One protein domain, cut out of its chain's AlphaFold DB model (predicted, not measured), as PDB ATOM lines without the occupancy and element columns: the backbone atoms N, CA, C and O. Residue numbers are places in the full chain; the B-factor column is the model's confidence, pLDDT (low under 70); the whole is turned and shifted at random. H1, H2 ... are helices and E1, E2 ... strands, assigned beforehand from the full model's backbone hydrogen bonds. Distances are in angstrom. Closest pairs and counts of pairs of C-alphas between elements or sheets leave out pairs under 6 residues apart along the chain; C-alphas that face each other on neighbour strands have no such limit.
ATOM      1  N   CYS A   3     292.921 267.600 288.066       89.88
ATOM      2  CA  CYS A   3     292.996 266.336 288.809       89.88
ATOM      3  C   CYS A   3     293.874 265.277 288.121       89.88
ATOM      4  O   CYS A   3     294.595 264.562 288.815       89.88
ATOM      5  N   ARG A   4     293.879 265.224 286.776       91.81
ATOM      6  CA  ARG A   4     294.728 264.302 285.996       91.81
ATOM      7  C   ARG A   4     296.212 264.588 286.238       91.81
ATOM      8  O   ARG A   4     296.972 263.699 286.600       91.81
ATOM      9  N   ARG A   5     296.603 265.862 286.115       90.38
ATOM     10  CA  ARG A   5     297.992 266.318 286.292       90.38
ATOM     11  C   ARG A   5     298.490 266.178 287.730       90.38
ATOM     12  O   ARG A   5     299.657 265.882 287.937       90.38
ATOM     13  N   GLN A   6     297.618 266.399 288.712       93.38
ATOM     14  CA  GLN A   6     297.989 266.362 290.131       93.38
ATOM     15  C   GLN A   6     297.925 264.962 290.760       93.38
ATOM     16  O   GLN A   6     298.198 264.834 291.950       93.38
ATOM     17  N   GLY A   7     297.515 263.922 290.024       93.38
ATOM     18  CA  GLY A   7     297.343 262.588 290.612       93.38
ATOM     19  C   GLY A   7     296.187 262.500 291.619       93.38
ATOM     20  O   GLY A   7     296.172 261.611 292.468       93.38
ATOM     21  N   LYS A   8     295.218 263.424 291.559       94.56
ATOM     22  CA  LYS A   8     294.100 263.519 292.513       94.56
ATOM     23  C   LYS A   8     292.825 262.904 291.950       94.56
ATOM     24  O   LYS A   8     292.652 262.783 290.738       94.56
ATOM     25  N   SER A   9     291.914 262.523 292.838       95.19
ATOM     26  CA  SER A   9     290.564 262.117 292.446       95.19
ATOM     27  C   SER A   9     289.705 263.348 292.155       95.19
ATOM     28  O   SER A   9     289.808 264.360 292.848       95.19
ATOM     29  N   TYR A  10     288.882 263.274 291.113       95.50
ATOM     30  CA  TYR A  10     287.839 264.260 290.863       95.50
ATOM     31  C   TYR A  10     286.603 263.862 291.668       95.50
ATOM     32  O   TYR A  10     285.849 262.973 291.273       95.50
ATOM     33  N   SER A  11     286.439 264.503 292.821       95.56
ATOM     34  CA  SER A  11     285.412 264.169 293.802       95.56
ATOM     35  C   SER A  11     284.694 265.427 294.289       95.56
ATOM     36  O   SER A  11     285.213 266.535 294.147       95.56
ATOM     37  N   GLY A  12     283.505 265.258 294.863       94.06
ATOM     38  CA  GLY A  12     282.772 266.325 295.541       94.06
ATOM     39  C   GLY A  12     282.194 265.862 296.870       94.06
ATOM     40  O   GLY A  12     281.924 264.677 297.060       94.06
ATOM     41  N   SER A  13     281.998 266.813 297.778       94.75
ATOM     42  CA  SER A  13     281.497 266.551 299.125       94.75
ATOM     43  C   SER A  13     280.033 266.104 299.105       94.75
ATOM     44  O   SER A  13     279.180 266.748 298.486       94.75
ATOM     45  N   LEU A  14     279.736 264.999 299.796       94.62
ATOM     46  CA  LEU A  14     278.370 264.547 300.039       94.62
ATOM     47  C   LEU A  14     277.912 265.054 301.408       94.62
ATOM     48  O   LEU A  14     278.391 264.585 302.434       94.62
ATOM     49  N   ASN A  15     276.929 265.947 301.429       94.50
ATOM     50  CA  ASN A  15     276.276 266.379 302.663       94.50
ATOM     51  C   ASN A  15     274.919 265.686 302.807       94.50
ATOM     52  O   ASN A  15     274.108 265.703 301.877       94.50
ATOM     53  N   ILE A  16     274.666 265.090 303.970       95.19
ATOM     54  CA  ILE A  16     273.417 264.396 304.292       95.19
ATOM     55  C   ILE A  16     272.720 265.053 305.481       95.19
ATOM     56  O   ILE A  16     273.355 265.607 306.376       95.19
ATOM     57  N   ARG A  17     271.389 264.958 305.504       95.69
ATOM     58  CA  ARG A  17     270.560 265.387 306.635       95.69
ATOM     59  C   ARG A  17     269.885 264.173 307.247       95.69
ATOM     60  O   ARG A  17     269.156 263.456 306.564       95.69
ATOM     61  N   ILE A  18     270.137 263.951 308.528       94.75
ATOM     62  CA  ILE A  18     269.654 262.811 309.301       94.75
ATOM     63  C   ILE A  18     268.545 263.308 310.223       94.75
ATOM     64  O   ILE A  18     268.771 264.161 311.075       94.75
ATOM     65  N   ILE A  19     267.339 262.769 310.063       93.62
ATOM     66  CA  ILE A  19     266.209 263.078 310.944       93.62
ATOM     67  C   ILE A  19     266.196 262.048 312.072       93.62
ATOM     68  O   ILE A  19     265.964 260.863 311.827       93.62
ATOM     69  N   VAL A  20     266.422 262.492 313.309       93.50
ATOM     70  CA  VAL A  20     266.428 261.603 314.477       93.50
ATOM     71  C   VAL A  20     265.031 261.546 315.076       93.50
ATOM     72  O   VAL A  20     264.426 262.578 315.367       93.50
ATOM     73  N   ARG A  21     264.506 260.335 315.280       93.50
ATOM     74  CA  ARG A  21     263.218 260.103 315.945       93.50
ATOM     75  C   ARG A  21     263.404 259.157 317.125       93.50
ATOM     76  O   ARG A  21     263.995 258.094 316.965       93.50
ATOM     77  N   LYS A  22     262.854 259.514 318.287       93.50
ATOM     78  CA  LYS A  22     262.807 258.657 319.482       93.50
ATOM     79  C   LYS A  22     261.359 258.520 319.924       93.50
ATOM     80  O   LYS A  22     260.672 259.523 320.079       93.50
ATOM     81  N   ASN A  23     260.895 257.284 320.104       92.50
ATOM     82  CA  ASN A  23     259.512 256.974 320.491       92.50
ATOM     83  C   ASN A  23     258.460 257.666 319.595       92.50
ATOM     84  O   ASN A  23     257.462 258.182 320.081       92.50
ATOM     85  N   GLY A  24     258.714 257.739 318.284       85.81
ATOM     86  CA  GLY A  24     257.821 258.394 317.318       85.81
ATOM     87  C   GLY A  24     257.915 259.925 317.262       85.81
ATOM     88  O   GLY A  24     257.399 260.518 316.318       85.81
ATOM     89  N   VAL A  25     258.626 260.571 318.192       90.00
ATOM     90  CA  VAL A  25     258.799 262.031 318.227       90.00
ATOM     91  C   VAL A  25     260.104 262.429 317.538       90.00
ATOM     92  O   VAL A  25     261.164 261.857 317.806       90.00
ATOM     93  N   SER A  26     260.031 263.414 316.638       87.62
ATOM     94  CA  SER A  26     261.207 263.986 315.975       87.62
ATOM     95  C   SER A  26     262.045 264.773 316.978       87.62
ATOM     96  O   SER A  26     261.565 265.740 317.558       87.62
ATOM     97  N   GLN A  27     263.293 264.355 317.175       87.62
ATOM     98  CA  GLN A  27     264.245 264.982 318.094       87.62
ATOM     99  C   GLN A  27     265.091 266.076 317.431       87.62
ATOM    100  O   GLN A  27     265.763 266.826 318.130       87.62
ATOM    101  N   GLY A  28     265.063 266.174 316.099       90.56
ATOM    102  CA  GLY A  28     265.781 267.198 315.344       90.56
ATOM    103  C   GLY A  28     266.381 266.669 314.044       90.56
ATOM    104  O   GLY A  28     266.204 265.501 313.683       90.56
ATOM    105  N   ILE A  29     267.086 267.557 313.345       93.62
ATOM    106  CA  ILE A  29     267.839 267.253 312.126       93.62
ATOM    107  C   ILE A  29     269.324 267.417 312.446       93.62
ATOM    108  O   ILE A  29     269.736 268.460 312.943       93.62
ATOM    109  N   ILE A  30     270.112 266.389 312.150       93.88
ATOM    110  CA  ILE A  30     271.571 266.416 312.219       93.88
ATOM    111  C   ILE A  30     272.086 266.509 310.788       93.88
ATOM    112  O   ILE A  30     271.788 265.646 309.963       93.88
ATOM    113  N   GLU A  31     272.851 267.548 310.483       94.38
ATOM    114  CA  GLU A  31     273.571 267.633 309.214       94.38
ATOM    115  C   GLU A  31     274.935 266.965 309.379       94.38
ATOM    116  O   GLU A  31     275.651 267.224 310.345       94.38
ATOM    117  N   ALA A  32     275.278 266.070 308.458       92.88
ATOM    118  CA  ALA A  32     276.550 265.368 308.467       92.88
ATOM    119  C   ALA A  32     277.202 265.474 307.091       92.88
ATOM    120  O   ALA A  32     276.585 265.192 306.063       92.88
ATOM    121  N   THR A  33     278.473 265.860 307.083       92.94
ATOM    122  CA  THR A  33     279.314 265.813 305.890       92.94
ATOM    123  C   THR A  33     279.969 264.442 305.804       92.94
ATOM    124  O   THR A  33     280.717 264.034 306.692       92.94
ATOM    125  N   CYS A  34     279.665 263.708 304.740       91.88
ATOM    126  CA  CYS A  34     280.325 262.459 304.392       91.88
ATOM    127  C   CYS A  34     281.627 262.725 303.625       91.88
ATOM    128  O   CYS A  34     281.930 263.847 303.223       91.88
ATOM    129  N   SER A  35     282.392 261.658 303.393       91.94
ATOM    130  CA  SER A  35     283.579 261.708 302.544       91.94
ATOM    131  C   SER A  35     283.248 262.138 301.116       91.94
ATOM    132  O   SER A  35     282.139 261.913 300.621       91.94
ATOM    133  N   ASP A  36     284.250 262.676 300.428       93.31
ATOM    134  CA  ASP A  36     284.114 263.054 299.030       93.31
ATOM    135  C   ASP A  36     283.808 261.840 298.143       93.31
ATOM    136  O   ASP A  36     284.463 260.795 298.219       93.31
ATOM    137  N   ILE A  37     282.825 262.001 297.263       94.94
ATOM    138  CA  ILE A  37     282.392 260.984 296.309       94.94
ATOM    139  C   ILE A  37     282.936 261.335 294.923       94.94
ATOM    140  O   ILE A  37     282.796 262.485 294.497       94.94
ATOM    141  N   PRO A  38     283.526 260.373 294.190       95.44
ATOM    142  CA  PRO A  38     283.950 260.590 292.813       95.44
ATOM    143  C   PRO A  38     282.799 261.088 291.931       95.44
ATOM    144  O   PRO A  38     281.726 260.483 291.887       95.44
ATOM    145  N   ILE A  39     283.035 262.170 291.192       96.50
ATOM    146  CA  ILE A  39     282.060 262.739 290.258       96.50
ATOM    147  C   ILE A  39     282.356 262.212 288.853       96.50
ATOM    148  O   ILE A  39     283.499 262.214 288.397       96.50
ATOM    149  N   MET A  40     281.312 261.787 288.142       97.00
ATOM    150  CA  MET A  40     281.432 261.386 286.741       97.00
ATOM    151  C   MET A  40     281.625 262.620 285.852       97.00
ATOM    152  O   MET A  40     280.858 263.587 285.940       97.00
ATOM    153  N   VAL A  41     282.625 262.582 284.975       95.25
ATOM    154  CA  VAL A  41     282.922 263.660 284.022       95.25
ATOM    155  C   VAL A  41     281.734 263.846 283.067       95.25
ATOM    156  O   VAL A  41     281.157 262.867 282.594       95.25
ATOM    157  N   LEU A  42     281.340 265.103 282.836       94.50
ATOM    158  CA  LEU A  42     280.121 265.527 282.118       94.50
ATOM    159  C   LEU A  42     278.775 265.105 282.729       94.50
ATOM    160  O   LEU A  42     277.728 265.372 282.144       94.50
ATOM    161  N   SER A  43     278.750 264.523 283.930       95.62
ATOM    162  CA  SER A  43     277.488 264.396 284.671       95.62
ATOM    163  C   SER A  43     276.984 265.760 285.152       95.62
ATOM    164  O   SER A  43     277.744 266.721 285.230       95.62
ATOM    165  N   ARG A  44     275.717 265.839 285.575       95.25
ATOM    166  CA  ARG A  44     275.096 267.069 286.111       95.25
ATOM    167  C   ARG A  44     275.873 267.723 287.268       95.25
ATOM    168  O   ARG A  44     275.755 268.924 287.487       95.25
ATOM    169  N   ALA A  45     276.621 266.934 288.038       94.44
ATOM    170  CA  ALA A  45     277.434 267.427 289.148       94.44
ATOM    171  C   ALA A  45     278.830 267.913 288.710       94.44
ATOM    172  O   ALA A  45     279.542 268.520 289.503       94.44
ATOM    173  N   CYS A  46     279.237 267.654 287.464       94.50
ATOM    174  CA  CYS A  46     280.528 268.071 286.936       94.50
ATOM    175  C   CYS A  46     280.514 269.553 286.536       94.50
ATOM    176  O   CYS A  46     279.551 270.032 285.936       94.50
ATOM    177  N   ASN A  47     281.620 270.260 286.776       92.50
ATOM    178  CA  ASN A  47     281.774 271.675 286.409       92.50
ATOM    179  C   ASN A  47     281.630 271.908 284.896       92.50
ATOM    180  O   ASN A  47     281.083 272.924 284.479       92.50
ATOM    181  N   LEU A  48     282.058 270.936 284.085       92.38
ATOM    182  CA  LEU A  48     281.989 271.000 282.623       92.38
ATOM    183  C   LEU A  48     280.557 270.877 282.077       92.38
ATOM    184  O   LEU A  48     280.304 271.250 280.940       92.38
ATOM    185  N   SER A  49     279.598 270.387 282.873       92.06
ATOM    186  CA  SER A  49     278.213 270.188 282.410       92.06
ATOM    187  C   SER A  49     277.432 271.486 282.192       92.06
ATOM    188  O   SER A  49     276.408 271.477 281.514       92.06
ATOM    189  N   LYS A  50     277.897 272.599 282.775       89.69
ATOM    190  CA  LYS A  50     277.216 273.903 282.742       89.69
ATOM    191  C   LYS A  50     277.832 274.893 281.756       89.69
ATOM    192  O   LYS A  50     277.321 276.002 281.627       89.69
ATOM    193  N   ILE A  51     278.925 274.520 281.099       91.81
ATOM    194  CA  ILE A  51     279.651 275.383 280.167       91.81
ATOM    195  C   ILE A  51     279.514 274.855 278.732       91.81
ATOM    196  O   ILE A  51     279.405 273.644 278.529       91.81
ATOM    197  N   PRO A  52     279.493 275.735 277.717       92.12
ATOM    198  CA  PRO A  52     279.428 275.315 276.324       92.12
ATOM    199  C   PRO A  52     280.752 274.675 275.885       92.12
ATOM    200  O   PRO A  52     281.830 275.135 276.266       92.12
ATOM    201  N   ARG A  53     280.682 273.648 275.030       91.25
ATOM    202  CA  ARG A  53     281.856 272.910 274.523       91.25
ATOM    203  C   ARG A  53     282.933 273.789 273.889       91.25
ATOM    204  O   ARG A  53     284.112 273.545 274.107       91.25
ATOM    205  N   SER A  54     282.540 274.870 273.217       93.00
ATOM    206  CA  SER A  54     283.464 275.859 272.644       93.00
ATOM    207  C   SER A  54     284.398 276.509 273.674       93.00
ATOM    208  O   SER A  54     285.457 277.014 273.315       93.00
ATOM    209  N   THR A  55     284.036 276.488 274.960       92.62
ATOM    210  CA  THR A  55     284.849 277.052 276.052       92.62
ATOM    211  C   THR A  55     285.720 276.013 276.758       92.62
ATOM    212  O   THR A  55     286.535 276.378 277.603       92.62
ATOM    213  N   PHE A  56     285.619 274.726 276.407       93.12
ATOM    214  CA  PHE A  56     286.408 273.655 277.030       93.12
ATOM    215  C   PHE A  56     287.924 273.850 276.851       93.12
ATOM    216  O   PHE A  56     288.640 273.723 277.851       93.12
ATOM    217  N   PRO A  57     288.429 274.264 275.667       91.88
ATOM    218  CA  PRO A  57     289.853 274.550 275.493       91.88
ATOM    219  C   PRO A  57     290.374 275.629 276.451       91.88
ATOM    220  O   PRO A  57     291.475 275.499 276.986       91.88
ATOM    221  N   ALA A  58     289.559 276.647 276.761       91.50
ATOM    222  CA  ALA A  58     289.918 277.692 277.726       91.50
ATOM    223  C   ALA A  58     290.064 277.151 279.162       91.50
ATOM    224  O   ALA A  58     290.794 277.715 279.976       91.50
ATOM    225  N   HIS A  59     289.420 276.023 279.466       88.44
ATOM    226  CA  HIS A  59     289.526 275.316 280.742       88.44
ATOM    227  C   HIS A  59     290.563 274.176 280.732       88.44
ATOM    228  O   HIS A  59     290.637 273.415 281.700       88.44
ATOM    229  N   ASN A  60     291.416 274.085 279.703       89.06
ATOM    230  CA  ASN A  60     292.372 272.985 279.512       89.06
ATOM    231  C   ASN A  60     291.685 271.606 279.458       89.06
ATOM    232  O   ASN A  60     292.156 270.635 280.070       89.06
ATOM    233  N   GLU A  61     290.550 271.548 278.766       90.69
ATOM    234  CA  GLU A  61     289.844 270.321 278.402       90.69
ATOM    235  C   GLU A  61     289.718 270.218 276.882       90.69
ATOM    236  O   GLU A  61     289.830 271.210 276.161       90.69
ATOM    237  N   GLU A  62     289.459 269.011 276.393       89.75
ATOM    238  CA  GLU A  62     289.232 268.765 274.971       89.75
ATOM    239  C   GLU A  62     287.811 269.163 274.565       89.75
ATOM    240  O   GLU A  62     286.849 268.818 275.244       89.75
ATOM    241  N   GLU A  63     287.649 269.831 273.423       89.38
ATOM    242  CA  GLU A  63     286.329 270.229 272.903       89.38
ATOM    243  C   GLU A  63     285.388 269.026 272.686       89.38
ATOM    244  O   GLU A  63     284.175 269.114 272.900       89.38
ATOM    245  N   GLN A  64     285.963 267.880 272.313       89.94
ATOM    246  CA  GLN A  64     285.255 266.623 272.067       89.94
ATOM    247  C   GLN A  64     285.243 265.675 273.275       89.94
ATOM    248  O   GLN A  64     284.977 264.485 273.112       89.94
ATOM    249  N   GLU A  65     285.475 266.183 274.490       91.38
ATOM    250  CA  GLU A  65     285.368 265.399 275.725       91.38
ATOM    251  C   GLU A  65     284.022 264.649 275.770       91.38
ATOM    252  O   GLU A  65     282.946 265.244 275.607       91.38
ATOM    253  N   ILE A  66     284.090 263.327 275.952       91.00
ATOM    254  CA  ILE A  66     282.929 262.424 275.902       91.00
ATOM    255  C   ILE A  66     282.291 262.215 277.278       91.00
ATOM    256  O   ILE A  66     281.090 261.960 277.362       91.00
ATOM    257  N   GLY A  67     283.074 262.357 278.354       93.19
ATOM    258  CA  GLY A  67     282.634 262.064 279.717       93.19
ATOM    259  C   GLY A  67     282.241 260.598 279.941       93.19
ATOM    260  O   GLY A  67     282.643 259.700 279.205       93.19
ATOM    261  N   GLY A  68     281.473 260.333 281.003       94.75
ATOM    262  CA  GLY A  68     280.996 258.975 281.326       94.75
ATOM    263  C   GLY A  68     281.983 258.101 282.115       94.75
ATOM    264  O   GLY A  68     281.729 256.921 282.351       94.75
ATOM    265  N   TYR A  69     283.095 258.678 282.562       96.25
ATOM    266  CA  TYR A  69     284.102 258.035 283.403       96.25
ATOM    267  C   TYR A  69     284.383 258.870 284.657       96.25
ATOM    268  O   TYR A  69     283.899 259.993 284.815       96.25
ATOM    269  N   PHE A  70     285.167 258.304 285.565       97.06
ATOM    270  CA  PHE A  70     285.598 258.913 286.818       97.06
ATOM    271  C   PHE A  70     287.111 259.098 286.806       97.06
ATOM    272  O   PHE A  70     287.833 258.262 286.267       97.06
ATOM    273  N   ILE A  71     287.607 260.155 287.444       95.88
ATOM    274  CA  ILE A  71     289.044 260.342 287.668       95.88
ATOM    275  C   ILE A  71     289.330 259.967 289.120       95.88
ATOM    276  O   ILE A  71     288.887 260.656 290.036       95.88
ATOM    277  N   ALA A  72     290.066 258.882 289.336       95.25
ATOM    278  CA  ALA A  72     290.461 258.399 290.656       95.25
ATOM    279  C   ALA A  72     291.987 258.303 290.729       95.25
ATOM    280  O   ALA A  72     292.605 257.606 289.921       95.25
ATOM    281  N   HIS A  73     292.599 259.004 291.687       94.06
ATOM    282  CA  HIS A  73     294.060 259.096 291.825       94.06
ATOM    283  C   HIS A  73     294.759 259.510 290.513       94.06
ATOM    284  O   HIS A  73     295.746 258.906 290.097       94.06
ATOM    285  N   GLY A  74     294.181 260.484 289.800       93.69
ATOM    286  CA  GLY A  74     294.655 260.958 288.496       93.69
ATOM    287  C   GLY A  74     294.437 260.000 287.324       93.69
ATOM    288  O   GLY A  74     294.786 260.348 286.201       93.69
ATOM    289  N   LYS A  75     293.854 258.815 287.550       94.81
ATOM    290  CA  LYS A  75     293.589 257.811 286.512       94.81
ATOM    291  C   LYS A  75     292.118 257.792 286.135       94.81
ATOM    292  O   LYS A  75     291.249 257.815 287.004       94.81
ATOM    293  N   GLU A  76     291.848 257.671 284.847       94.62
ATOM    294  CA  GLU A  76     290.495 257.534 284.320       94.62
ATOM    295  C   GLU A  76     289.998 256.098 284.510       94.62
ATOM    296  O   GLU A  76     290.707 255.123 284.246       94.62
ATOM    297  N   ARG A  77     288.787 255.963 285.044       95.44
ATOM    298  CA  ARG A  77     288.158 254.693 285.406       95.44
ATOM    299  C   ARG A  77     286.707 254.701 284.951       95.44
ATOM    300  O   ARG A  77     285.972 255.645 285.219       95.44
ATOM    301  N   VAL A  78     286.280 253.620 284.316       96.44
ATOM    302  CA  VAL A  78     284.901 253.431 283.855       96.44
ATOM    303  C   VAL A  78     284.260 252.319 284.673       96.44
ATOM    304  O   VAL A  78     284.886 251.290 284.933       96.44
TER     305      VAL A  78
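AT A GLANCE: This is residues 3 to 78 of the 134 residues of the protein "DNA-directed RNA polymerase" of Protopolystoma xenopodis (UniProt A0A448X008). A long two-stranded hairpin arm, E1 and E2, reaches away from a small head of loops that holds the short helix H1 and a tiny hairpin, E3 and E4. The 76 printed residues run E1, E2, H1, E3, E4, both sheets antiparallel; mostly strand, with 36 residues in named elements, under half. The whole is extended, radius of gyration of the C-alphas 17.7 A, spanning 56 by 26 by 19 A.

HOW THE PARTS SIT: E1, residues 11 to 22, and E2, residues 25 to 38, are antiparallel at 163 degrees, with N 18 and O 30 2.8 A apart, within hydrogen-bond range. E2 bends by 58 degrees at residue 35. E3, residues 70 to 72, pairs antiparallel with E4, residues 75 to 77, N 70 and O 77 at 2.8 A. The closest C-alphas of E2 and E3, Pro 38 and Phe 70, are 6.4 A apart. H1, residues 47 to 50, is apart from E1 and E4; it is too short for an O i to N i+4 pair, and its one O i to N i+3 pair is not within range.

IN THESE COORDINATES: E1 begins at C-alpha 11 (285.412, 264.169, 293.802) and measures 34.7 A; E2, 35.8 A. E4 ends at C-alpha 77 (288.158, 254.693, 285.406).

THE WHOLE: The farthest C-alphas, Asn 23 and Pro 57, are 57.0 A apart. The link H1 to E3 is long. The printed part has no cut; no printed residue is under 70 in pLDDT.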